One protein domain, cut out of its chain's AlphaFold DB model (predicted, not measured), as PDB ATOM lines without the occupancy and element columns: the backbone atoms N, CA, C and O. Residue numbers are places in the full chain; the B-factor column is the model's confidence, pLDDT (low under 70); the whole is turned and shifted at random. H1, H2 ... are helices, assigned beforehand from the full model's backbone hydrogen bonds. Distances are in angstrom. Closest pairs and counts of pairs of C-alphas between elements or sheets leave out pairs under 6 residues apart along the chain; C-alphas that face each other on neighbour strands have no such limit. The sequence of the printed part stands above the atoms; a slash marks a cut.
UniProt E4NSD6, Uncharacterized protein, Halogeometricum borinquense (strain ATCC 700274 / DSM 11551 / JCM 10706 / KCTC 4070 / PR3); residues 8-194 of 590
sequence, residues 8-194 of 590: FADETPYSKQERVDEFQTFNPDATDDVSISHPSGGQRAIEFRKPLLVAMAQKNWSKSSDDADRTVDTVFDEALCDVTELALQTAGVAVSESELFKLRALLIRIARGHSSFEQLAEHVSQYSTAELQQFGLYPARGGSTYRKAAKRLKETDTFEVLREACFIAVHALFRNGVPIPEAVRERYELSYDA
ATOM      1  N   PHE A   8     -44.405  42.495 -20.902       75.81
ATOM      2  CA  PHE A   8     -45.126  41.276 -20.509       75.81
ATOM      3  C   PHE A   8     -46.246  41.543 -19.505       75.81
ATOM      4  O   PHE A   8     -47.221  40.797 -19.470       75.81
ATOM      5  N   ALA A   9     -46.108  42.575 -18.677       71.38
ATOM      6  CA  ALA A   9     -47.151  42.960 -17.741       71.38
ATOM      7  C   ALA A   9     -48.328  43.624 -18.477       71.38
ATOM      8  O   ALA A   9     -49.478  43.433 -18.095       71.38
ATOM      9  N   ASP A  10     -48.069  44.362 -19.558       77.31
ATOM     10  CA  ASP A  10     -49.126  44.999 -20.358       77.31
ATOM     11  C   ASP A  10     -49.977  43.989 -21.148       77.31
ATOM     12  O   ASP A  10     -51.120  44.293 -21.484       77.31
ATOM     13  N   GLU A  11     -49.464  42.777 -21.386       82.44
ATOM     14  CA  GLU A  11     -50.203  41.729 -22.099       82.44
ATOM     15  C   GLU A  11     -51.285  41.055 -21.244       82.44
ATOM     16  O   GLU A  11     -52.242  40.533 -21.808       82.44
ATOM     17  N   THR A  12     -51.174  41.047 -19.906       79.25
ATOM     18  CA  THR A  12     -52.089  40.275 -19.045       79.25
ATOM     19  C   THR A  12     -52.754  41.110 -17.941       79.25
ATOM     20  O   THR A  12     -52.063  41.812 -17.190       79.25
ATOM     21  N   PRO A  13     -54.090  41.008 -17.759       77.06
ATOM     22  CA  PRO A  13     -54.820  41.758 -16.734       77.06
ATOM     23  C   PRO A  13     -54.558  41.244 -15.310       77.06
ATOM     24  O   PRO A  13     -54.936  41.905 -14.345       77.06
ATOM     25  N   TYR A  14     -53.915  40.078 -15.166       77.12
ATOM     26  CA  TYR A  14     -53.561  39.485 -13.869       77.12
ATOM     27  C   TYR A  14     -52.257  40.031 -13.289       77.12
ATOM     28  O   TYR A  14     -51.894  39.678 -12.166       77.12
ATOM     29  N   SER A  15     -51.561  40.900 -14.027       65.81
ATOM     30  CA  SER A  15     -50.489  41.720 -13.471       65.81
ATOM     31  C   SER A  15     -51.092  42.987 -12.842       65.81
ATOM     32  O   SER A  15     -51.940  43.652 -13.440       65.81
ATOM     33  N   LYS A  16     -50.705  43.344 -11.610       60.09
ATOM     34  CA  LYS A  16     -51.201  44.585 -10.979       60.09
ATOM     35  C   LYS A  16     -50.544  45.824 -11.609       60.09
ATOM     36  O   LYS A  16     -49.373  45.795 -11.972       60.09
ATOM     37  N   GLN A  17     -51.310  46.917 -11.730       46.53
ATOM     38  CA  GLN A  17     -50.889  48.186 -12.357       46.53
ATOM     39  C   GLN A  17     -50.126  49.152 -11.423       46.53
ATOM     40  O   GLN A  17     -49.424  50.028 -11.921       46.53
ATOM     41  N   GLU A  18     -50.218  49.009 -10.094       45.25
ATOM     42  CA  GLU A  18     -49.369  49.751  -9.140       45.25
ATOM     43  C   GLU A  18     -48.006  49.048  -9.035       45.25
ATOM     44  O   GLU A  18     -47.744  48.278  -8.115       45.25
ATOM     45  N   ARG A  19     -47.186  49.215 -10.077       54.31
ATOM     46  CA  ARG A  19     -45.974  48.424 -10.322       54.31
ATOM     47  C   ARG A  19     -44.736  48.985  -9.629       54.31
ATOM     48  O   ARG A  19     -44.559  50.196  -9.514       54.31
ATOM     49  N   VAL A  20     -43.824  48.080  -9.277       43.62
ATOM     50  CA  VAL A  20     -42.410  48.385  -9.023       43.62
ATOM     51  C   VAL A  20     -41.646  48.104 -10.323       43.62
ATOM     52  O   VAL A  20     -41.047  47.044 -10.484       43.62
ATOM     53  N   ASP A  21     -41.741  49.031 -11.284       40.44
ATOM     54  CA  ASP A  21     -40.989  48.987 -12.559       40.44
ATOM     55  C   ASP A  21     -39.517  49.418 -12.375       40.44
ATOM     56  O   ASP A  21     -38.633  49.073 -13.160       40.44
ATOM     57  N   GLU A  22     -39.267  50.158 -11.298       40.31
ATOM     58  CA  GLU A  22     -37.966  50.504 -10.744       40.31
ATOM     59  C   GLU A  22     -37.920  49.829  -9.369       40.31
ATOM     60  O   GLU A  22     -38.708  50.167  -8.481       40.31
ATOM     61  N   PHE A  23     -37.026  48.861  -9.152       39.22
ATOM     62  CA  PHE A  23     -36.673  48.562  -7.769       39.22
ATOM     63  C   PHE A  23     -35.909  49.795  -7.288       39.22
ATOM     64  O   PHE A  23     -34.796  50.033  -7.756       39.22
ATOM     65  N   GLN A  24     -36.454  50.528  -6.306       38.34
ATOM     66  CA  GLN A  24     -35.559  51.090  -5.300       38.34
ATOM     67  C   GLN A  24     -34.679  49.914  -4.930       38.34
ATOM     68  O   GLN A  24     -35.202  48.873  -4.501       38.34
ATOM     69  N   THR A  25     -33.377  50.038  -5.177       38.72
ATOM     70  CA  THR A  25     -32.431  49.094  -4.603       38.72
ATOM     71  C   THR A  25     -32.823  48.929  -3.130       38.72
ATOM     72  O   THR A  25     -33.475  49.804  -2.552       38.72
ATOM     73  N   PHE A  26     -32.479  47.826  -2.473       37.44
ATOM     74  CA  PHE A  26     -32.755  47.750  -1.030       37.44
ATOM     75  C   PHE A  26     -32.128  48.939  -0.254       37.44
ATOM     76  O   PHE A  26     -32.485  49.180   0.895       37.44
ATOM     77  N   ASN A  27     -31.299  49.744  -0.939       36.31
ATOM     78  CA  ASN A  27     -31.061  51.153  -0.692       36.31
ATOM     79  C   ASN A  27     -32.090  52.156  -1.305       36.31
ATOM     80  O   ASN A  27     -32.130  52.336  -2.529       36.31
ATOM     81  N   PRO A  28     -32.877  52.888  -0.497       34.94
ATOM     82  CA  PRO A  28     -33.808  53.903  -1.000       34.94
ATOM     83  C   PRO A  28     -33.144  55.117  -1.687       34.94
ATOM     84  O   PRO A  28     -33.869  55.860  -2.350       34.94
ATOM     85  N   ASP A  29     -31.812  55.277  -1.593       38.81
ATOM     86  CA  ASP A  29     -31.052  56.449  -2.068       38.81
ATOM     87  C   ASP A  29     -29.931  56.130  -3.089       38.81
ATOM     88  O   ASP A  29     -29.115  57.000  -3.411       38.81
ATOM     89  N   ALA A  30     -29.867  54.908  -3.637       34.91
ATOM     90  CA  ALA A  30     -28.942  54.606  -4.734       34.91
ATOM     91  C   ALA A  30     -29.261  55.491  -5.952       34.91
ATOM     92  O   ALA A  30     -30.368  55.470  -6.482       34.91
ATOM     93  N   THR A  31     -28.284  56.281  -6.406       35.31
ATOM     94  CA  THR A  31     -28.481  57.296  -7.461       35.31
ATOM     95  C   THR A  31     -28.709  56.725  -8.860       35.31
ATOM     96  O   THR A  31     -29.048  57.484  -9.767       35.31
ATOM     97  N   ASP A  32     -28.517  55.419  -9.030       36.25
ATOM     98  CA  ASP A  32     -28.780  54.709 -10.274       36.25
ATOM     99  C   ASP A  32     -29.899  53.692 -10.030       36.25
ATOM    100  O   ASP A  32     -29.707  52.679  -9.352       36.25
ATOM    101  N   ASP A  33     -31.075  53.965 -10.598       37.62
ATOM    102  CA  ASP A  33     -32.157  52.990 -10.671       37.62
ATOM    103  C   ASP A  33     -31.620  51.742 -11.393       37.62
ATOM    104  O   ASP A  33     -31.179  51.816 -12.547       37.62
ATOM    105  N   VAL A  34     -31.649  50.573 -10.740       38.38
ATOM    106  CA  VAL A  34     -31.382  49.308 -11.437       38.38
ATOM    107  C   VAL A  34     -32.577  49.039 -12.341       38.38
ATOM    108  O   VAL A  34     -33.568  48.422 -11.954       38.38
ATOM    109  N   SER A  35     -32.483  49.534 -13.571       40.16
ATOM    110  CA  SER A  35     -33.443  49.247 -14.623       40.16
ATOM    111  C   SER A  35     -33.290  47.799 -15.083       40.16
ATOM    112  O   SER A  35     -32.283  47.406 -15.683       40.16
ATOM    113  N   ILE A  36     -34.311  46.985 -14.825       44.41
ATOM    114  CA  ILE A  36     -34.411  45.637 -15.381       44.41
ATOM    115  C   ILE A  36     -35.196  45.738 -16.688       44.41
ATOM    116  O   ILE A  36     -36.396  45.480 -16.748       44.41
ATOM    117  N   SER A  37     -34.517  46.095 -17.776       43.22
ATOM    118  CA  SER A  37     -35.115  46.003 -19.110       43.22
ATOM    119  C   SER A  37     -35.225  44.532 -19.521       43.22
ATOM    120  O   SER A  37     -34.178  43.904 -19.676       43.22
ATOM    121  N   HIS A  38     -36.466  44.039 -19.684       49.78
ATOM    122  CA  HIS A  38     -36.940  42.763 -20.266       49.78
ATOM    123  C   HIS A  38     -36.130  41.471 -19.971       49.78
ATOM    124  O   HIS A  38     -34.948  41.477 -19.640       49.78
ATOM    125  N   PRO A  39     -36.707  40.273 -20.146       48.47
ATOM    126  CA  PRO A  39     -35.901  39.096 -20.448       48.47
ATOM    127  C   PRO A  39     -35.357  39.210 -21.886       48.47
ATOM    128  O   PRO A  39     -35.671  38.401 -22.750       48.47
ATOM    129  N   SER A  40     -34.565  40.240 -22.187       47.34
ATOM    130  CA  SER A  40     -33.781  40.264 -23.420       47.34
ATOM    131  C   SER A  40     -32.562  39.366 -23.207       47.34
ATOM    132  O   SER A  40     -31.747  39.649 -22.328       47.34
ATOM    133  N   GLY A  41     -32.455  38.276 -23.973       54.41
ATOM    134  CA  GLY A  41     -31.301  37.365 -23.930       54.41
ATOM    135  C   GLY A  41     -31.591  35.905 -23.557       54.41
ATOM    136  O   GLY A  41     -30.642  35.146 -23.370       54.41
ATOM    137  N   GLY A  42     -32.864  35.501 -23.452       66.38
ATOM    138  CA  GLY A  42     -33.255  34.092 -23.296       66.38
ATOM    139  C   GLY A  42     -33.155  33.515 -21.872       66.38
ATOM    140  O   GLY A  42     -32.950  34.241 -20.897       66.38
ATOM    141  N   GLN A  43     -33.297  32.193 -21.750       71.00
ATOM    142  CA  GLN A  43     -33.278  31.386 -20.530       71.00
ATOM    143  C   GLN A  43     -32.036  31.679 -19.699       71.00
ATOM    144  O   GLN A  43     -32.143  31.912 -18.500       71.00
ATOM    145  N   ARG A  44     -30.867  31.775 -20.339       66.06
ATOM    146  CA  ARG A  44     -29.603  32.048 -19.646       66.06
ATOM    147  C   ARG A  44     -29.617  33.414 -18.947       66.06
ATOM    148  O   ARG A  44     -29.183  33.527 -17.806       66.06
ATOM    149  N   ALA A  45     -30.162  34.447 -19.595       67.06
ATOM    150  CA  ALA A  45     -30.299  35.779 -18.998       67.06
ATOM    151  C   ALA A  45     -31.310  35.797 -17.838       67.06
ATOM    152  O   ALA A  45     -31.085  36.470 -16.831       67.06
ATOM    153  N   ILE A  46     -32.404  35.038 -17.960       70.31
ATOM    154  CA  ILE A  46     -33.407  34.870 -16.899       70.31
ATOM    155  C   ILE A  46     -32.811  34.136 -15.699       70.31
ATOM    156  O   ILE A  46     -32.989  34.589 -14.576       70.31
ATOM    157  N   GLU A  47     -32.065  33.055 -15.914       68.38
ATOM    158  CA  GLU A  47     -31.402  32.300 -14.846       68.38
ATOM    159  C   GLU A  47     -30.395  33.171 -14.080       68.38
ATOM    160  O   GLU A  47     -30.352  33.124 -12.850       68.38
ATOM    161  N   PHE A  48     -29.655  34.044 -14.774       62.19
ATOM    162  CA  PHE A  48     -28.763  35.010 -14.120       62.19
ATOM    163  C   PHE A  48     -29.505  36.078 -13.306       62.19
ATOM    164  O   PHE A  48     -28.967  36.564 -12.314       62.19
ATOM    165  N   ARG A  49     -30.729  36.444 -13.706       66.75
ATOM    166  CA  ARG A  49     -31.551  37.481 -13.057       66.75
ATOM    167  C   ARG A  49     -32.638  36.924 -12.134       66.75
ATOM    168  O   ARG A  49     -33.338  37.717 -11.509       66.75
ATOM    169  N   LYS A  50     -32.761  35.597 -12.003       65.94
ATOM    170  CA  LYS A  50     -33.736  34.885 -11.151       65.94
ATOM    171  C   LYS A  50     -33.946  35.520  -9.765       65.94
ATOM    172  O   LYS A  50     -35.095  35.637  -9.358       65.94
ATOM    173  N   PRO A  51     -32.912  36.024  -9.078       57.56
ATOM    174  CA  PRO A  51     -33.079  36.641  -7.763       57.56
ATOM    175  C   PRO A  51     -33.831  37.973  -7.785       57.56
ATOM    176  O   PRO A  51     -34.735  38.198  -6.984       57.56
ATOM    177  N   LEU A  52     -33.516  38.832  -8.758       61.88
ATOM    178  CA  LEU A  52     -34.269  40.061  -8.990       61.88
ATOM    179  C   LEU A  52     -35.718  39.732  -9.377       61.88
ATOM    180  O   LEU A  52     -36.637  40.408  -8.931       61.88
ATOM    181  N   LEU A  53     -35.931  38.650 -10.140       70.94
ATOM    182  CA  LEU A  53     -37.275  38.170 -10.480       70.94
ATOM    183  C   LEU A  53     -38.066  37.729  -9.243       70.94
ATOM    184  O   LEU A  53     -39.258  38.008  -9.186       70.94
ATOM    185  N   VAL A  54     -37.431  37.086  -8.254       69.12
ATOM    186  CA  VAL A  54     -38.082  36.712  -6.985       69.12
ATOM    187  C   VAL A  54     -38.406  37.947  -6.146       69.12
ATOM    188  O   VAL A  54     -39.524  38.060  -5.656       69.12
ATOM    189  N   ALA A  55     -37.488  38.910  -6.036       62.31
ATOM    190  CA  ALA A  55     -37.742  40.160  -5.317       62.31
ATOM    191  C   ALA A  55     -38.895  40.968  -5.958       62.31
ATOM    192  O   ALA A  55     -39.756  41.505  -5.255       62.31
ATOM    193  N   MET A  56     -38.958  41.004  -7.296       69.50
ATOM    194  CA  MET A  56     -40.095  41.550  -8.051       69.50
ATOM    195  C   MET A  56     -41.373  40.763  -7.781       69.50
ATOM    196  O   MET A  56     -42.394  41.364  -7.451       69.50
ATOM    197  N   ALA A  57     -41.306  39.432  -7.853       73.50
ATOM    198  CA  ALA A  57     -42.435  38.561  -7.572       73.50
ATOM    199  C   ALA A  57     -42.987  38.824  -6.167       73.50
ATOM    200  O   ALA A  57     -44.183  39.009  -6.042       73.50
ATOM    201  N   GLN A  58     -42.148  38.930  -5.132       68.94
ATOM    202  CA  GLN A  58     -42.559  39.225  -3.753       68.94
ATOM    203  C   GLN A  58     -43.258  40.581  -3.611       68.94
ATOM    204  O   GLN A  58     -44.291  40.659  -2.950       68.94
ATOM    205  N   LYS A  59     -42.717  41.648  -4.220       67.69
ATOM    206  CA  LYS A  59     -43.342  42.982  -4.167       67.69
ATOM    207  C   LYS A  59     -44.662  43.032  -4.938       67.69
ATOM    208  O   LYS A  59     -45.608  43.667  -4.482       67.69
ATOM    209  N   ASN A  60     -44.731  42.349  -6.080       71.62
ATOM    210  CA  ASN A  60     -45.925  42.297  -6.924       71.62
ATOM    211  C   ASN A  60     -46.953  41.260  -6.432       71.62
ATOM    212  O   ASN A  60     -48.126  41.313  -6.809       71.62
ATOM    213  N   TRP A  61     -46.541  40.318  -5.579       67.62
ATOM    214  CA  TRP A  61     -47.395  39.268  -5.043       67.62
ATOM    215  C   TRP A  61     -48.293  39.824  -3.944       67.62
ATOM    216  O   TRP A  61     -47.877  40.080  -2.815       67.62
ATOM    217  N   SER A  62     -49.581  39.963  -4.247       58.66
ATOM    218  CA  SER A  62     -50.570  40.197  -3.204       58.66
ATOM    219  C   SER A  62     -51.065  38.878  -2.636       58.66
ATOM    220  O   SER A  62     -51.628  38.064  -3.367       58.66
ATOM    221  N   LYS A  63     -51.002  38.725  -1.312       54.38
ATOM    222  CA  LYS A  63     -51.709  37.649  -0.597       54.38
ATOM    223  C   LYS A  63     -53.243  37.720  -0.715       54.38
ATOM    224  O   LYS A  63     -53.913  36.838  -0.191       54.38
ATOM    225  N   SER A  64     -53.809  38.720  -1.396       48.19
ATOM    226  CA  SER A  64     -55.251  38.836  -1.618       48.19
ATOM    227  C   SER A  64     -55.603  39.242  -3.052       48.19
ATOM    228  O   SER A  64     -55.278  40.346  -3.503       48.19
ATOM    229  N   SER A  65     -56.388  38.403  -3.716       43.78
ATOM    230  CA  SER A  65     -57.445  38.883  -4.600       43.78
ATOM    231  C   SER A  65     -58.745  38.222  -4.161       43.78
ATOM    232  O   SER A  65     -58.860  36.999  -4.204       43.78
ATOM    233  N   ASP A  66     -59.703  39.049  -3.760       43.66
ATOM    234  CA  ASP A  66     -61.107  38.724  -3.482       43.66
ATOM    235  C   ASP A  66     -61.885  38.247  -4.736       43.66
ATOM    236  O   ASP A  66     -63.103  38.388  -4.803       43.66
ATOM    237  N   ASP A  67     -61.216  37.654  -5.730       47.38
ATOM    238  CA  ASP A  67     -61.870  36.974  -6.853       47.38
ATOM    239  C   ASP A  67     -62.192  35.539  -6.433       47.38
ATOM    240  O   ASP A  67     -61.521  34.572  -6.790       47.38
ATOM    241  N   ALA A  68     -63.236  35.414  -5.616       48.81
ATOM    242  CA  ALA A  68     -63.684  34.162  -5.009       48.81
ATOM    243  C   ALA A  68     -64.138  33.070  -6.009       48.81
ATOM    244  O   ALA A  68     -64.454  31.965  -5.572       48.81
ATOM    245  N   ASP A  69     -64.141  33.338  -7.323       55.31
ATOM    246  CA  ASP A  69     -64.767  32.474  -8.337       55.31
ATOM    247  C   ASP A  69     -63.815  31.839  -9.376       55.31
ATOM    248  O   ASP A  69     -64.257  30.964 -10.124       55.31
ATOM    249  N   ARG A  70     -62.517  32.197  -9.452       68.00
ATOM    250  CA  ARG A  70     -61.579  31.595 -10.437       68.00
ATOM    251  C   ARG A  70     -60.429  30.842  -9.772       68.00
ATOM    252  O   ARG A  70     -59.817  31.314  -8.819       68.00
ATOM    253  N   THR A  71     -60.116  29.651 -10.287       82.56
ATOM    254  CA  THR A  71     -59.000  28.837  -9.782       82.56
ATOM    255  C   THR A  71     -57.657  29.414 -10.238       82.56
ATOM    256  O   THR A  71     -57.548  29.992 -11.323       82.56
ATOM    257  N   VAL A  72     -56.606  29.205  -9.435       84.44
ATOM    258  CA  VAL A  72     -55.214  29.563  -9.787       84.44
ATOM    259  C   VAL A  72     -54.806  28.968 -11.139       84.44
ATOM    260  O   VAL A  72     -54.092  29.603 -11.907       84.44
ATOM    261  N   ASP A  73     -55.298  27.767 -11.452       87.00
ATOM    262  CA  ASP A  73     -55.031  27.100 -12.723       87.00
ATOM    263  C   ASP A  73     -55.572  27.870 -13.930       87.00
ATOM    264  O   ASP A  73     -54.845  28.053 -14.907       87.00
ATOM    265  N   THR A  74     -56.818  28.338 -13.852       87.94
ATOM    266  CA  THR A  74     -57.461  29.094 -14.930       87.94
ATOM    267  C   THR A  74     -56.798  30.459 -15.118       87.94
ATOM    268  O   THR A  74     -56.545  30.859 -16.251       87.94
ATOM    269  N   VAL A  75     -56.473  31.150 -14.017       88.75
ATOM    270  CA  VAL A  75     -55.777  32.450 -14.045       88.75
ATOM    271  C   VAL A  75     -54.403  32.325 -14.705       88.75
ATOM    272  O   VAL A  75     -54.059  33.118 -15.578       88.75
ATOM    273  N   PHE A  76     -53.629  31.309 -14.323       91.50
ATOM    274  CA  PHE A  76     -52.305  31.082 -14.889       91.50
ATOM    275  C   PHE A  76     -52.348  30.734 -16.379       91.50
ATOM    276  O   PHE A  76     -51.553  31.270 -17.148       91.50
ATOM    277  N   ASP A  77     -53.262  29.858 -16.803       93.56
ATOM    278  CA  ASP A  77     -53.353  29.448 -18.209       93.56
ATOM    279  C   ASP A  77     -53.813  30.595 -19.119       93.56
ATOM    280  O   ASP A  77     -53.319  30.707 -20.244       93.56
ATOM    281  N   GLU A  78     -54.709  31.458 -18.633       92.31
ATOM    282  CA  GLU A  78     -55.097  32.686 -19.327       92.31
ATOM    283  C   GLU A  78     -53.898  33.620 -19.484       92.31
ATOM    284  O   GLU A  78     -53.521  33.950 -20.608       92.31
ATOM    285  N   ALA A  79     -53.227  33.941 -18.375       90.75
ATOM    286  CA  ALA A  79     -52.071  34.827 -18.387       90.75
ATOM    287  C   ALA A  79     -50.931  34.280 -19.266       90.75
ATOM    288  O   ALA A  79     -50.258  35.034 -19.965       90.75
ATOM    289  N   LEU A  80     -50.733  32.957 -19.292       93.12
ATOM    290  CA  LEU A  80     -49.774  32.295 -20.178       93.12
ATOM    291  C   LEU A  80     -50.147  32.460 -21.653       93.12
ATOM    292  O   LEU A  80     -49.267  32.694 -22.485       93.12
ATOM    293  N   CYS A  81     -51.432  32.351 -21.989       92.69
ATOM    294  CA  CYS A  81     -51.922  32.567 -23.347       92.69
ATOM    295  C   CYS A  81     -51.762  34.025 -23.790       92.69
ATOM    296  O   CYS A  81     -51.340  34.253 -24.929       92.69
ATOM    297  N   ASP A  82     -52.045  34.971 -22.895       91.06
ATOM    298  CA  ASP A  82     -51.893  36.409 -23.116       91.06
ATOM    299  C   ASP A  82     -50.453  36.750 -23.522       91.06
ATOM    300  O   ASP A  82     -50.207  37.264 -24.610       91.06
ATOM    301  N   VAL A  83     -49.469  36.326 -22.720       90.62
ATOM    302  CA  VAL A  83     -48.051  36.651 -22.956       90.62
ATOM    303  C   VAL A  83     -47.375  35.819 -24.055       90.62
ATOM    304  O   VAL A  83     -46.207  36.049 -24.384       90.62
ATOM    305  N   THR A  84     -48.059  34.814 -24.613       91.19
ATOM    306  CA  THR A  84     -47.458  33.822 -25.526       91.19
ATOM    307  C   THR A  84     -46.823  34.467 -26.755       91.19
ATOM    308  O   THR A  84     -45.735  34.070 -27.170       91.19
ATOM    309  N   GLU A  85     -47.502  35.431 -27.372       89.69
ATOM    310  CA  GLU A  85     -47.033  36.036 -28.619       89.69
ATOM    311  C   GLU A  85     -45.743  36.831 -28.404       89.69
ATOM    312  O   GLU A  85     -44.755  36.621 -29.112       89.69
ATOM    313  N   LEU A  86     -45.711  37.652 -27.356       87.19
ATOM    314  CA  LEU A  86     -44.531  38.408 -26.961       87.19
ATOM    315  C   LEU A  86     -43.367  37.491 -26.544       87.19
ATOM    316  O   LEU A  86     -42.215  37.744 -26.908       87.19
ATOM    317  N   ALA A  87     -43.645  36.386 -25.842       88.19
ATOM    318  CA  ALA A  87     -42.631  35.390 -25.490       88.19
ATOM    319  C   ALA A  87     -41.999  34.739 -26.731       88.19
ATOM    320  O   ALA A  87     -40.782  34.565 -26.797       88.19
ATOM    321  N   LEU A  88     -42.821  34.412 -27.733       87.56
ATOM    322  CA  LEU A  88     -42.373  33.845 -29.006       87.56
ATOM    323  C   LEU A  88     -41.529  34.841 -29.807       87.56
ATOM    324  O   LEU A  88     -40.472  34.463 -30.313       87.56
ATOM    325  N   GLN A  89     -41.946  36.108 -29.875       86.12
ATOM    326  CA  GLN A  89     -41.171  37.173 -30.521       86.12
ATOM    327  C   GLN A  89     -39.819  37.381 -29.827       86.12
ATOM    328  O   GLN A  89     -38.792  37.477 -30.496       86.12
ATOM    329  N   THR A  90     -39.801  37.368 -28.489       81.31
ATOM    330  CA  THR A  90     -38.574  37.502 -27.684       81.31
ATOM    331  C   THR A  90     -37.606  36.340 -27.921       81.31
ATOM    332  O   THR A  90     -36.397  36.545 -27.982       81.31
ATOM    333  N   ALA A  91     -38.127  35.126 -28.122       83.06
ATOM    334  CA  ALA A  91     -37.339  33.951 -28.491       83.06
ATOM    335  C   ALA A  91     -36.933  33.915 -29.985       83.06
ATOM    336  O   ALA A  91     -36.265  32.978 -30.417       83.06
ATOM    337  N   GLY A  92     -37.323  34.914 -30.789       80.00
ATOM    338  CA  GLY A  92     -36.958  35.027 -32.206       80.00
ATOM    339  C   GLY A  92     -37.871  34.269 -33.179       80.00
ATOM    340  O   GLY A  92     -37.460  33.979 -34.304       80.00
ATOM    341  N   VAL A  93     -39.103  33.934 -32.784       73.75
ATOM    342  CA  VAL A  93     -40.071  33.219 -33.632       73.75
ATOM    343  C   VAL A  93     -41.039  34.194 -34.295       73.75
ATOM    344  O   VAL A  93     -41.789  34.900 -33.623       73.75
ATOM    345  N   ALA A  94     -41.101  34.168 -35.628       69.81
ATOM    346  CA  ALA A  94     -42.175  34.817 -36.374       69.81
ATOM    347  C   ALA A  94     -43.448  33.960 -36.293       69.81
ATOM    348  O   ALA A  94     -43.480  32.826 -36.779       69.81
ATOM    349  N   VAL A  95     -44.500  34.494 -35.673       69.44
ATOM    350  CA  VAL A  95     -45.766  33.782 -35.480       69.44
ATOM    351  C   VAL A  95     -46.777  34.235 -36.529       69.44
ATOM    352  O   VAL A  95     -46.932  35.424 -36.779       69.44
ATOM    353  N   SER A  96     -47.484  33.286 -37.149       76.94
ATOM    354  CA  SER A  96     -48.689  33.611 -37.919       76.94
ATOM    355  C   SER A  96     -49.916  33.521 -37.010       76.94
ATOM    356  O   SER A  96     -50.061  32.533 -36.284       76.94
ATOM    357  N   GLU A  97     -50.833  34.489 -37.093       69.75
ATOM    358  CA  GLU A  97     -52.088  34.497 -36.313       69.75
ATOM    359  C   GLU A  97     -52.855  33.167 -36.432       69.75
ATOM    360  O   GLU A  97     -53.420  32.654 -35.468       69.75
ATOM    361  N   SER A  98     -52.802  32.538 -37.612       70.88
ATOM    362  CA  SER A  98     -53.476  31.265 -37.895       70.88
ATOM    363  C   SER A  98     -52.935  30.057 -37.113       70.88
ATOM    364  O   SER A  98     -53.589  29.011 -37.068       70.88
ATOM    365  N   GLU A  99     -51.752  30.164 -36.505       81.19
ATOM    366  CA  GLU A  99     -51.127  29.098 -35.713       81.19
ATOM    367  C   GLU A  99     -51.034  29.416 -34.217       81.19
ATOM    368  O   GLU A  99     -50.801  28.492 -33.432       81.19
ATOM    369  N   LEU A 100     -51.296  30.662 -33.809       85.69
ATOM    370  CA  LEU A 100     -51.132  31.129 -32.430       85.69
ATOM    371  C   LEU A 100     -51.927  30.284 -31.422       85.69
ATOM    372  O   LEU A 100     -51.371  29.851 -30.416       85.69
ATOM    373  N   PHE A 101     -53.173  29.917 -31.739       87.44
ATOM    374  CA  PHE A 101     -53.996  29.060 -30.871       87.44
ATOM    375  C   PHE A 101     -53.363  27.679 -30.598       87.44
ATOM    376  O   PHE A 101     -53.562  27.090 -29.534       87.44
ATOM    377  N   LYS A 102     -52.603  27.126 -31.558       88.44
ATOM    378  CA  LYS A 102     -51.900  25.842 -31.380       88.44
ATOM    379  C   LYS A 102     -50.664  26.034 -30.515       88.44
ATOM    380  O   LYS A 102     -50.372  25.161 -29.707       88.44
ATOM    381  N   LEU A 103     -49.947  27.141 -30.703       90.06
ATOM    382  CA  LEU A 103     -48.751  27.462 -29.931       90.06
ATOM    383  C   LEU A 103     -49.100  27.738 -28.467       90.06
ATOM    384  O   LEU A 103     -48.468  27.144 -27.603       90.06
ATOM    385  N   ARG A 104     -50.173  28.494 -28.192       92.31
ATOM    386  CA  ARG A 104     -50.731  28.695 -26.842       92.31
ATOM    387  C   ARG A 104     -51.023  27.366 -26.137       92.31
ATOM    388  O   ARG A 104     -50.517  27.110 -25.049       92.31
ATOM    389  N   ALA A 105     -51.729  26.449 -26.807       91.00
ATOM    390  CA  ALA A 105     -51.994  25.114 -26.260       91.00
ATOM    391  C   ALA A 105     -50.709  24.290 -26.023       91.00
ATOM    392  O   ALA A 105     -50.606  23.541 -25.051       91.00
ATOM    393  N   LEU A 106     -49.709  24.407 -26.904       91.56
ATOM    394  CA  LEU A 106     -48.423  23.738 -26.710       91.56
ATOM    395  C   LEU A 106     -47.611  24.354 -25.559       91.56
ATOM    396  O   LEU A 106     -46.950  23.592 -24.854       91.56
ATOM    397  N   LEU A 107     -47.688  25.670 -25.333       93.25
ATOM    398  CA  LEU A 107     -47.085  26.338 -24.174       93.25
ATOM    399  C   LEU A 107     -47.706  25.836 -22.872       93.25
ATOM    400  O   LEU A 107     -46.953  25.429 -21.993       93.25
ATOM    401  N   ILE A 108     -49.040  25.739 -22.782       93.56
ATOM    402  CA  ILE A 108     -49.725  25.135 -21.621       93.56
ATOM    403  C   ILE A 108     -49.168  23.734 -21.349       93.56
ATOM    404  O   ILE A 108     -48.794  23.406 -20.223       93.56
ATOM    405  N   ARG A 109     -49.023  22.907 -22.394       93.12
ATOM    406  CA  ARG A 109     -48.430  21.569 -22.256       93.12
ATOM    407  C   ARG A 109     -46.993  21.595 -21.737       93.12
ATOM    408  O   ARG A 109     -46.643  20.724 -20.941       93.12
ATOM    409  N   ILE A 110     -46.152  22.504 -22.226       92.88
ATOM    410  CA  ILE A 110     -44.745  22.597 -21.810       92.88
ATOM    411  C   ILE A 110     -44.658  23.089 -20.360       92.88
ATOM    412  O   ILE A 110     -43.989  22.434 -19.556       92.88
ATOM    413  N   ALA A 111     -45.385  24.158 -20.027       93.12
ATOM    414  CA  ALA A 111     -45.435  24.759 -18.698       93.12
ATOM    415  C   ALA A 111     -45.921  23.758 -17.641       93.12
ATOM    416  O   ALA A 111     -45.270  23.562 -16.620       93.12
ATOM    417  N   ARG A 112     -47.020  23.043 -17.917       92.44
ATOM    418  CA  ARG A 112     -47.597  22.046 -16.997       92.44
ATOM    419  C   ARG A 112     -46.910  20.681 -17.042       92.44
ATOM    420  O   ARG A 112     -47.219  19.806 -16.241       92.44
ATOM    421  N   GLY A 113     -46.000  20.457 -17.990       90.50
ATOM    422  CA  GLY A 113     -45.286  19.188 -18.123       90.50
ATOM    423  C   GLY A 113     -46.169  17.996 -18.512       90.50
ATOM    424  O   GLY A 113     -45.829  16.861 -18.178       90.50
ATOM    425  N   HIS A 114     -47.280  18.209 -19.230       89.94
ATOM    426  CA  HIS A 114     -48.151  17.106 -19.648       89.94
ATOM    427  C   HIS A 114     -47.398  16.106 -20.537       89.94
ATOM    428  O   HIS A 114     -46.828  16.443 -21.583       89.94
ATOM    429  N   SER A 115     -47.434  14.840 -20.133       85.25
ATOM    430  CA  SER A 115     -46.685  13.756 -20.768       85.25
ATOM    431  C   SER A 115     -47.238  13.387 -22.151       85.25
ATOM    432  O   SER A 115     -46.467  13.080 -23.061       85.25
ATOM    433  N   SER A 116     -48.550  13.528 -22.370       87.50
ATOM    434  CA  SER A 116     -49.234  13.185 -23.626       87.50
ATOM    435  C   SER A 116     -50.038  14.357 -24.210       87.50
ATOM    436  O   SER A 116     -50.231  15.388 -23.566       87.50
ATOM    437  N   PHE A 117     -50.474  14.233 -25.470       88.06
ATOM    438  CA  PHE A 117     -51.368  15.225 -26.094       88.06
ATOM    439  C   PHE A 117     -52.828  15.006 -25.693       88.06
ATOM    440  O   PHE A 117     -53.640  15.918 -25.795       88.06
ATOM    441  N   GLU A 118     -53.148  13.795 -25.249       86.56
ATOM    442  CA  GLU A 118     -54.426  13.409 -24.675       86.56
ATOM    443  C   GLU A 118     -54.643  14.129 -23.337       86.56
ATOM    444  O   GLU A 118     -55.695  14.728 -23.163       86.56
ATOM    445  N   GLN A 119     -53.619  14.204 -22.475       88.31
ATOM    446  CA  GLN A 119     -53.662  14.999 -21.237       88.31
ATOM    447  C   GLN A 119     -53.871  16.494 -21.509       88.31
ATOM    448  O   GLN A 119     -54.666  17.131 -20.832       88.31
ATOM    449  N   LEU A 120     -53.205  17.054 -22.529       89.56
ATOM    450  CA  LEU A 120     -53.442  18.444 -22.937       89.56
ATOM    451  C   LEU A 120     -54.885  18.652 -23.424       89.56
ATOM    452  O   LEU A 120     -55.510  19.649 -23.083       89.56
ATOM    453  N   ALA A 121     -55.407  17.740 -24.246       86.56
ATOM    454  CA  ALA A 121     -56.765  17.855 -24.769       86.56
ATOM    455  C   ALA A 121     -57.816  17.735 -23.654       86.56
ATOM    456  O   ALA A 121     -58.792  18.479 -23.667       86.56
ATOM    457  N   GLU A 122     -57.594  16.837 -22.693       88.56
ATOM    458  CA  GLU A 122     -58.414  16.693 -21.489       88.56
ATOM    459  C   GLU A 122     -58.381  17.966 -20.639       88.56
ATOM    460  O   GLU A 122     -59.440  18.481 -20.294       88.56
ATOM    461  N   HIS A 123     -57.198  18.539 -20.402       88.75
ATOM    462  CA  HIS A 123     -57.041  19.804 -19.679       88.75
ATOM    463  C   HIS A 123     -57.799  20.950 -20.363       88.75
ATOM    464  O   HIS A 123     -58.654  21.584 -19.755       88.75
ATOM    465  N   VAL A 124     -57.588  21.149 -21.670       88.12
ATOM    466  CA  VAL A 124     -58.269  22.204 -22.450       88.12
ATOM    467  C   VAL A 124     -59.788  21.988 -22.529       88.12
ATOM    468  O   VAL A 124     -60.534  22.949 -22.699       88.12
ATOM    469  N   SER A 125     -60.275  20.747 -22.408       87.31
ATOM    470  CA  SER A 125     -61.716  20.445 -22.439       87.31
ATOM    471  C   SER A 125     -62.481  20.893 -21.194       87.31
ATOM    472  O   SER A 125     -63.709  20.945 -21.234       87.31
ATOM    473  N   GLN A 126     -61.772  21.223 -20.111       88.94
ATOM    474  CA  GLN A 126     -62.374  21.724 -18.876       88.94
ATOM    475  C   GLN A 126     -62.843  23.180 -19.011       88.94
ATOM    476  O   GLN A 126     -63.699  23.612 -18.244       88.94
ATOM    477  N   TYR A 127     -62.327  23.916 -20.001       89.44
ATOM    478  CA  TYR A 127     -62.686  25.310 -20.239       89.44
ATOM    479  C   TYR A 127     -64.048  25.459 -20.915       89.44
ATOM    480  O   TYR A 127     -64.380  24.782 -21.894       89.44
ATOM    481  N   SER A 128     -64.827  26.417 -20.422       88.69
ATOM    482  CA  SER A 128     -66.052  26.873 -21.067       88.69
ATOM    483  C   SER A 128     -65.761  27.528 -22.424       88.69
ATOM    484  O   SER A 128     -64.646  27.952 -22.731       88.69
ATOM    485  N   THR A 129     -66.785  27.661 -23.272       87.25
ATOM    486  CA  THR A 129     -66.634  28.332 -24.577       87.25
ATOM    487  C   THR A 129     -66.188  29.791 -24.440       87.25
ATOM    488  O   THR A 129     -65.436  30.269 -25.287       87.25
ATOM    489  N   ALA A 130     -66.617  30.475 -23.375       87.00
ATOM    490  CA  ALA A 130     -66.206  31.846 -23.087       87.00
ATOM    491  C   ALA A 130     -64.712  31.920 -22.727       87.00
ATOM    492  O   ALA A 130     -63.991  32.721 -23.316       87.00
ATOM    493  N   GLU A 131     -64.232  31.031 -21.849       87.88
ATOM    494  CA  GLU A 131     -62.812  30.956 -21.472       87.88
ATOM    495  C   GLU A 131     -61.927  30.608 -22.671       87.88
ATOM    496  O   GLU A 131     -60.920  31.263 -22.909       87.88
ATOM    497  N   LEU A 132     -62.330  29.642 -23.501       88.38
ATOM    498  CA  LEU A 132     -61.579  29.297 -24.712       88.38
ATOM    499  C   LEU A 132     -61.426  30.495 -25.656       88.38
ATOM    500  O   LEU A 132     -60.344  30.705 -26.202       88.38
ATOM    501  N   GLN A 133     -62.488  31.285 -25.840       87.12
ATOM    502  CA  GLN A 133     -62.438  32.489 -26.666       87.12
ATOM    503  C   GLN A 133     -61.527  33.556 -26.051       87.12
ATOM    504  O   GLN A 133     -60.729  34.150 -26.775       87.12
ATOM    505  N   GLN A 134     -61.615  33.759 -24.735       86.94
ATOM    506  CA  GLN A 134     -60.767  34.688 -23.989       86.94
ATOM    507  C   GLN A 134     -59.286  34.310 -24.101       86.94
ATOM    508  O   GLN A 134     -58.459  35.157 -24.411       86.94
ATOM    509  N   PHE A 135     -58.955  33.022 -23.989       88.94
ATOM    510  CA  PHE A 135     -57.570  32.542 -24.053       88.94
ATOM    511  C   PHE A 135     -57.048  32.523 -25.505       88.94
ATOM    512  O   PHE A 135     -55.882  32.223 -25.775       88.94
ATOM    513  N   GLY A 136     -57.915  32.787 -26.492       86.56
ATOM    514  CA  GLY A 136     -57.659  32.569 -27.918       86.56
ATOM    515  C   GLY A 136     -57.269  31.124 -28.236       86.56
ATOM    516  O   GLY A 136     -56.414  30.861 -29.087       86.56
ATOM    517  N   LEU A 137     -57.889  30.180 -27.530       87.00
ATOM    518  CA  LEU A 137     -57.821  28.751 -27.791       87.00
ATOM    519  C   LEU A 137     -59.029  28.313 -28.629       87.00
ATOM    520  O   LEU A 137     -60.056  28.980 -28.722       87.00
ATOM    521  N   TYR A 138     -58.915  27.136 -29.238       84.88
ATOM    522  CA  TYR A 138     -60.067  26.460 -29.828       84.88
ATOM    523  C   TYR A 138     -60.560  25.339 -28.918       84.88
ATOM    524  O   TYR A 138     -59.740  24.761 -28.198       84.88
ATOM    525  N   PRO A 139     -61.860  24.979 -29.000       76.81
ATOM    526  CA  PRO A 139     -62.402  23.820 -28.301       76.81
ATOM    527  C   PRO A 139     -61.526  22.597 -28.511       76.81
ATOM    528  O   PRO A 139     -61.006  22.411 -29.619       76.81
ATOM    529  N   ALA A 140     -61.383  21.788 -27.457       65.81
ATOM    530  CA  ALA A 140     -60.512  20.624 -27.433       65.81
ATOM    531  C   ALA A 140     -60.663  19.806 -28.724       65.81
ATOM    532  O   ALA A 140     -61.660  19.124 -28.968       65.81
ATOM    533  N   ARG A 141     -59.657  19.908 -29.594       65.44
ATOM    534  CA  ARG A 141     -59.537  19.050 -30.771       65.44
ATOM    535  C   ARG A 141     -58.813  17.794 -30.314       65.44
ATOM    536  O   ARG A 141     -57.901  17.882 -29.495       65.44
ATOM    537  N   GLY A 142     -59.176  16.628 -30.851       62.88
ATOM    538  CA  GLY A 142     -58.483  15.381 -30.509       62.88
ATOM    539  C   GLY A 142     -56.957  15.540 -30.603       62.88
ATOM    540  O   GLY A 142     -56.465  16.251 -31.490       62.88
ATOM    541  N   GLY A 143     -56.210  14.882 -29.706       63.25
ATOM    542  CA  GLY A 143     -54.760  15.074 -29.507       63.25
ATOM    543  C   GLY A 143     -53.894  14.977 -30.776       63.25
ATOM    544  O   GLY A 143     -52.778  15.496 -30.822       63.25
ATOM    545  N   SER A 144     -54.428  14.400 -31.857       69.19
ATOM    546  CA  SER A 144     -53.836  14.382 -33.198       69.19
ATOM    547  C   SER A 144     -53.561  15.776 -33.785       69.19
ATOM    548  O   SER A 144     -52.611  15.922 -34.557       69.19
ATOM    549  N   THR A 145     -54.330  16.807 -33.421       77.88
ATOM    550  CA  THR A 145     -54.133  18.178 -33.930       77.88
ATOM    551  C   THR A 145     -52.891  18.829 -33.320       77.88
ATOM    552  O   THR A 145     -52.027  19.307 -34.057       77.88
ATOM    553  N   TYR A 146     -52.756  18.784 -31.993       81.75
ATOM    554  CA  TYR A 146     -51.579  19.300 -31.286       81.75
ATOM    555  C   TYR A 146     -50.324  18.485 -31.619       81.75
ATOM    556  O   TYR A 146     -49.255  19.053 -31.839       81.75
ATOM    557  N   ARG A 147     -50.469  17.161 -31.780       83.75
ATOM    558  CA  ARG A 147     -49.384  16.275 -32.229       83.75
ATOM    559  C   ARG A 147     -48.831  16.686 -33.593       83.75
ATOM    560  O   ARG A 147     -47.617  16.716 -33.759       83.75
ATOM    561  N   LYS A 148     -49.693  17.020 -34.563       85.12
ATOM    562  CA  LYS A 148     -49.259  17.505 -35.889       85.12
ATOM    563  C   LYS A 148     -48.503  18.832 -35.792       85.12
ATOM    564  O   LYS A 148     -47.481  18.975 -36.453       85.12
ATOM    565  N   ALA A 149     -48.969  19.761 -34.957       84.75
ATOM    566  CA  ALA A 149     -48.299  21.046 -34.741       84.75
ATOM    567  C   ALA A 149     -46.902  20.864 -34.125       84.75
ATOM    568  O   ALA A 149     -45.917  21.346 -34.676       84.75
ATOM    569  N   ALA A 150     -46.796  20.079 -33.050       84.94
ATOM    570  CA  ALA A 150     -45.514  19.776 -32.421       84.94
ATOM    571  C   ALA A 150     -44.563  19.013 -33.358       84.94
ATOM    572  O   ALA A 150     -43.367  19.286 -33.366       84.94
ATOM    573  N   LYS A 151     -45.077  18.072 -34.166       87.00
ATOM    574  CA  LYS A 151     -44.265  17.349 -35.158       87.00
ATOM    575  C   LYS A 151     -43.684  18.305 -36.199       87.00
ATOM    576  O   LYS A 151     -42.496  18.219 -36.470       87.00
ATOM    577  N   ARG A 152     -44.493  19.237 -36.710       85.88
ATOM    578  CA  ARG A 152     -44.044  20.256 -37.667       85.88
ATOM    579  C   ARG A 152     -42.918  21.115 -37.088       85.88
ATOM    580  O   ARG A 152     -41.912  21.292 -37.755       85.88
ATOM    581  N   LEU A 153     -43.055  21.573 -35.842       84.12
ATOM    582  CA  LEU A 153     -42.013  22.358 -35.165       84.12
ATOM    583  C   LEU A 153     -40.711  21.570 -34.965       84.12
ATOM    584  O   LEU A 153     -39.628  22.135 -35.061       84.12
ATOM    585  N   LYS A 154     -40.801  20.261 -34.707       85.81
ATOM    586  CA  LYS A 154     -39.619  19.387 -34.634       85.81
ATOM    587  C   LYS A 154     -38.969  19.174 -35.999       85.81
ATOM    588  O   LYS A 154     -37.753  19.123 -36.083       85.81
ATOM    589  N   GLU A 155     -39.766  19.050 -37.059       85.88
ATOM    590  CA  GLU A 155     -39.270  18.934 -38.439       85.88
ATOM    591  C   GLU A 155     -38.543  20.206 -38.898       85.88
ATOM    592  O   GLU A 155     -37.636  20.120 -39.719       85.88
ATOM    593  N   THR A 156     -38.915  21.368 -38.357       81.06
ATOM    594  CA  THR A 156     -38.266  22.661 -38.627       81.06
ATOM    595  C   THR A 156     -37.215  23.057 -37.589       81.06
ATOM    596  O   THR A 156     -36.730  24.179 -37.648       81.06
ATOM    597  N   ASP A 157     -36.887  22.176 -36.640       78.25
ATOM    598  CA  ASP A 157     -35.939  22.415 -35.537       78.25
ATOM    599  C   ASP A 157     -36.248  23.660 -34.672       78.25
ATOM    600  O   ASP A 157     -35.386  24.257 -34.040       78.25
ATOM    601  N   THR A 158     -37.522  24.060 -34.610       83.56
ATOM    602  CA  THR A 158     -37.995  25.230 -33.846       83.56
ATOM    603  C   THR A 158     -38.697  24.850 -32.545       83.56
ATOM    604  O   THR A 158     -39.193  25.709 -31.815       83.56
ATOM    605  N   PHE A 159     -38.753  23.557 -32.216       85.75
ATOM    606  CA  PHE A 159     -39.406  23.087 -30.994       85.75
ATOM    607  C   PHE A 159     -38.661  23.511 -29.719       85.75
ATOM    608  O   PHE A 159     -39.308  23.806 -28.719       85.75
ATOM    609  N   GLU A 160     -37.328  23.585 -29.742       85.12
ATOM    610  CA  GLU A 160     -36.559  24.082 -28.591       85.12
ATOM    611  C   GLU A 160     -36.766  25.588 -28.382       85.12
ATOM    612  O   GLU A 160     -36.907  26.031 -27.247       85.12
ATOM    613  N   VAL A 161     -36.962  26.359 -29.455       85.44
ATOM    614  CA  VAL A 161     -37.335  27.781 -29.359       85.44
ATOM    615  C   VAL A 161     -38.717  27.963 -28.713       85.44
ATOM    616  O   VAL A 161     -38.956  28.919 -27.980       85.44
ATOM    617  N   LEU A 162     -39.637  27.011 -28.907       88.38
ATOM    618  CA  LEU A 162     -40.920  27.010 -28.198       88.38
ATOM    619  C   LEU A 162     -40.747  26.761 -26.690       88.38
ATOM    620  O   LEU A 162     -41.481  27.326 -25.880       88.38
ATOM    621  N   ARG A 163     -39.793  25.905 -26.304       89.56
ATOM    622  CA  ARG A 163     -39.474  25.652 -24.890       89.56
ATOM    623  C   ARG A 163     -38.833  26.872 -24.247       89.56
ATOM    624  O   ARG A 163     -39.212  27.210 -23.130       89.56
ATOM    625  N   GLU A 164     -37.954  27.543 -24.981       87.12
ATOM    626  CA  GLU A 164     -37.358  28.822 -24.606       87.12
ATOM    627  C   GLU A 164     -38.434  29.893 -24.370       87.12
ATOM    628  O   GLU A 164     -38.509  30.479 -23.292       87.12
ATOM    629  N   ALA A 165     -39.348  30.082 -25.328       89.81
ATOM    630  CA  ALA A 165     -40.476  31.004 -25.185       89.81
ATOM    631  C   ALA A 165     -41.349  30.655 -23.968       89.81
ATOM    632  O   ALA A 165     -41.757  31.537 -23.216       89.81
ATOM    633  N   CYS A 166     -41.601  29.366 -23.723       92.31
ATOM    634  CA  CYS A 166     -42.331  28.927 -22.538       92.31
ATOM    635  C   CYS A 166     -41.585  29.264 -21.237       92.31
ATOM    636  O   CYS A 166     -42.215  29.675 -20.265       92.31
ATOM    637  N   PHE A 167     -40.260  29.094 -21.203       90.00
ATOM    638  CA  PHE A 167     -39.436  29.443 -20.046       90.00
ATOM    639  C   PHE A 167     -39.488  30.948 -19.757       90.00
ATOM    640  O   PHE A 167     -39.693  31.338 -18.605       90.00
ATOM    641  N   ILE A 168     -39.380  31.772 -20.807       87.69
ATOM    642  CA  ILE A 168     -39.519  33.232 -20.740       87.69
ATOM    643  C   ILE A 168     -40.891  33.622 -20.190       87.69
ATOM    644  O   ILE A 168     -40.967  34.380 -19.226       87.69
ATOM    645  N   ALA A 169     -41.963  33.071 -20.763       90.50
ATOM    646  CA  ALA A 169     -43.333  33.374 -20.365       90.50
ATOM    647  C   ALA A 169     -43.589  33.052 -18.885       90.50
ATOM    648  O   ALA A 169     -44.054  33.910 -18.142       90.50
ATOM    649  N   VAL A 170     -43.228  31.846 -18.430       90.62
ATOM    650  CA  VAL A 170     -43.444  31.416 -17.036       90.62
ATOM    651  C   VAL A 170     -42.723  32.333 -16.042       90.62
ATOM    652  O   VAL A 170     -43.319  32.757 -15.054       90.62
ATOM    653  N   HIS A 171     -41.464  32.691 -16.311       86.94
ATOM    654  CA  HIS A 171     -40.704  33.586 -15.434       86.94
ATOM    655  C   HIS A 171     -41.199  35.037 -15.487       86.94
ATOM    656  O   HIS A 171     -41.161  35.722 -14.464       86.94
ATOM    657  N   ALA A 172     -41.688  35.500 -16.643       86.38
ATOM    658  CA  ALA A 172     -42.307  36.815 -16.777       86.38
ATOM    659  C   ALA A 172     -43.595  36.910 -15.941       86.38
ATOM    660  O   ALA A 172     -43.782  37.872 -15.201       86.38
ATOM    661  N   LEU A 173     -44.446  35.881 -15.987       87.88
ATOM    662  CA  LEU A 173     -45.650  35.805 -15.154       87.88
ATOM    663  C   LEU A 173     -45.312  35.771 -13.660       87.88
ATOM    664  O   LEU A 173     -45.924  36.495 -12.876       87.88
ATOM    665  N   PHE A 174     -44.302  34.983 -13.276       85.88
ATOM    666  CA  PHE A 174     -43.857  34.869 -11.886       85.88
ATOM    667  C   PHE A 174     -43.443  36.221 -11.299       85.88
ATOM    668  O   PHE A 174     -43.974  36.630 -10.265       85.88
ATOM    669  N   ARG A 175     -42.546  36.953 -11.979       79.25
ATOM    670  CA  ARG A 175     -42.090  38.273 -11.506       79.25
ATOM    671  C   ARG A 175     -43.209  39.311 -11.438       79.25
ATOM    672  O   ARG A 175     -43.136  40.230 -10.629       79.25
ATOM    673  N   ASN A 176     -44.240  39.161 -12.268       78.88
ATOM    674  CA  ASN A 176     -45.381  40.071 -12.338       78.88
ATOM    675  C   ASN A 176     -46.462  39.738 -11.300       78.88
ATOM    676  O   ASN A 176     -47.538  40.332 -11.321       78.88
ATOM    677  N   GLY A 177     -46.172  38.816 -10.375       77.56
ATOM    678  CA  GLY A 177     -47.050  38.487  -9.257       77.56
ATOM    679  C   GLY A 177     -48.262  37.643  -9.649       77.56
ATOM    680  O   GLY A 177     -49.167  37.484  -8.830       77.56
ATOM    681  N   VAL A 178     -48.291  37.090 -10.870       85.25
ATOM    682  CA  VAL A 178     -49.375  36.206 -11.313       85.25
ATOM    683  C   VAL A 178     -49.343  34.923 -10.472       85.25
ATOM    684  O   VAL A 178     -48.271  34.327 -10.325       85.25
ATOM    685  N   PRO A 179     -50.479  34.462  -9.914       85.44
ATOM    686  CA  PRO A 179     -50.533  33.208  -9.169       85.44
ATOM    687  C   PRO A 179     -50.114  32.015 -10.041       85.44
ATOM    688  O   PRO A 179     -50.753  31.735 -11.054       85.44
ATOM    689  N   ILE A 180     -49.061  31.291  -9.645       86.50
ATOM    690  CA  ILE A 180     -48.565  30.116 -10.383       86.50
ATOM    691  C   ILE A 180     -48.958  28.810  -9.666       86.50
ATOM    692  O   ILE A 180     -48.686  28.672  -8.464       86.50
ATOM    693  N   PRO A 181     -49.540  27.818 -10.374       89.56
ATOM    694  CA  PRO A 181     -49.848  26.500  -9.823       89.56
ATOM    695  C   PRO A 181     -48.615  25.815  -9.222       89.56
ATOM    696  O   PRO A 181     -47.526  25.895  -9.787       89.56
ATOM    697  N   GLU A 182     -48.785  25.090  -8.111       83.75
ATOM    698  CA  GLU A 182     -47.674  24.437  -7.389       83.75
ATOM    699  C   GLU A 182     -46.838  23.526  -8.304       83.75
ATOM    700  O   GLU A 182     -45.624  23.661  -8.365       83.75
ATOM    701  N   ALA A 183     -47.485  22.693  -9.125       87.25
ATOM    702  CA  ALA A 183     -46.787  21.796 -10.052       87.25
ATOM    703  C   ALA A 183     -45.914  22.538 -11.088       87.25
ATOM    704  O   ALA A 183     -44.906  22.004 -11.553       87.25
ATOM    705  N   VAL A 184     -46.290  23.766 -11.465       89.44
ATOM    706  CA  VAL A 184     -45.478  24.619 -12.347       89.44
ATOM    707  C   VAL A 184     -44.359  25.284 -11.542       89.44
ATOM    708  O   VAL A 184     -43.224  25.315 -12.011       89.44
ATOM    709  N   ARG A 185     -44.632  25.754 -10.317       83.56
ATOM    710  CA  ARG A 185     -43.602  26.315  -9.428       83.56
ATOM    711  C   ARG A 185     -42.489  25.319  -9.132       83.56
ATOM    712  O   ARG A 185     -41.328  25.656  -9.334       83.56
ATOM    713  N   GLU A 186     -42.827  24.089  -8.755       84.00
ATOM    714  CA  GLU A 186     -41.853  23.016  -8.514       84.00
ATOM    715  C   GLU A 186     -41.016  22.722  -9.765       84.00
ATOM    716  O   GLU A 186     -39.793  22.623  -9.698       84.00
ATOM    717  N   ARG A 187     -41.662  22.636 -10.935       86.88
ATOM    718  CA  ARG A 187     -40.998  22.316 -12.206       86.88
ATOM    719  C   ARG A 187     -39.986  23.372 -12.650       86.88
ATOM    720  O   ARG A 187     -38.996  23.019 -13.286       86.88
ATOM    721  N   TYR A 188     -40.270  24.642 -12.381       83.88
ATOM    722  CA  TYR A 188     -39.418  25.776 -12.750       83.88
ATOM    723  C   TYR A 188     -38.597  26.308 -11.561       83.88
ATOM    724  O   TYR A 188     -37.928  27.334 -11.686       83.88
ATOM    725  N   GLU A 189     -38.629  25.609 -10.420       78.88
ATOM    726  CA  GLU A 189     -37.944  25.984  -9.177       78.88
ATOM    727  C   GLU A 189     -38.239  27.438  -8.764       78.88
ATOM    728  O   GLU A 189     -37.329  28.221  -8.471       78.88
ATOM    729  N   LEU A 190     -39.512  27.831  -8.819       78.50
ATOM    730  CA  LEU A 190     -39.977  29.174  -8.481       78.50
ATOM    731  C   LEU A 190     -40.410  29.208  -7.016       78.50
ATOM    732  O   LEU A 190     -41.366  28.535  -6.631       78.50
ATOM    733  N   SER A 191     -39.730  30.020  -6.211       72.19
ATOM    734  CA  SER A 191     -40.040  30.214  -4.795       72.19
ATOM    735  C   SER A 191     -40.202  31.695  -4.490       72.19
ATOM    736  O   SER A 191     -39.368  32.499  -4.900       72.19
ATOM    737  N   TYR A 192     -41.259  32.042  -3.753       64.62
ATOM    738  CA  TYR A 192     -41.442  33.381  -3.188       64.62
ATOM    739  C   TYR A 192     -40.664  33.571  -1.879       64.62
ATOM    740  O   TYR A 192     -40.631  34.684  -1.372       64.62
ATOM    741  N   ASP A 193     -40.053  32.516  -1.328       56.66
ATOM    742  CA  ASP A 193     -39.357  32.547  -0.034       56.66
ATOM    743  C   ASP A 193     -37.836  32.738  -0.171       56.66
ATOM    744  O   ASP A 193     -37.171  33.022   0.821       56.66
ATOM    745  N   ALA A 194     -37.276  32.599  -1.380       53.47
ATOM    746  CA  ALA A 194     -35.861  32.875  -1.633       53.47
ATOM    747  C   ALA A 194     -35.605  34.388  -1.508       53.47
ATOM    748  O   ALA A 194     -36.194  35.187  -2.239       53.47
TER     749      ALA A 194
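AT A GLANCE: This is residues 8 to 194 of the 590 residues of an uncharacterized protein of Halogeometricum borinquense (strain ATCC 700274 / DSM 11551 / JCM 10706 / KCTC 4070 / PR3) (UniProt E4NSD6). Three long helices, H2, H3 and H7, cross steeply as the core of an all-helix body; H1 packs along H7 on one side, and H4 and H6 pack on H3 toward the other end. Residues 26 to 31 and 64 to 70 stick out as loops. The 187 printed residues include eight named helices, H1 to H8 in chain order, and no named strand. The whole is compact, with a radius of gyration of the C-alphas of 16.9 A and spans of 57 by 40 by 28 A.

HOW THE PARTS SIT: After residues 8 to 41, with no named element, find H1, residues 42 to 60. It touches H7, residues 159 to 175, at a shallow tilt of 22 degrees; their closest C-alphas, Ala 57 and Arg 175, are 4.0 A apart. H2, residues 72 to 90, touches H7 at a steep tilt of 58 degrees, closest at C-alphas 87 and 165, 4.9 A apart. The hub is H3, residues 97 to 112, touching H2, H7, H4 at 117 to 125, H6 at 144 to 155 and, only just with 3 pairs of C-alphas within 8 A, H8 at 182 to 187. H5, residues 129 to 134, touches no helix but is near H2. Every O i to N i+4 pair is within hydrogen-bond range in H4 to H8, against 13 of 15 in H1 and H2 and 10 of 12 in H3.

IN THESE COORDINATES: Find C-alpha 42 at (-33.255, 34.092, -23.296), where H1 begins its 22.3 A. H2 spans 25.7 A, H3 23.4 A and H7 24.9 A; H8 ends at C-alpha 187, (-40.998, 22.316, -12.206).

THE WHOLE: The printed part has no cut, and the link from H1 to H2 is long. Mean pLDDT of the printed part is 74.9, with residues 15 to 42 among those under 70.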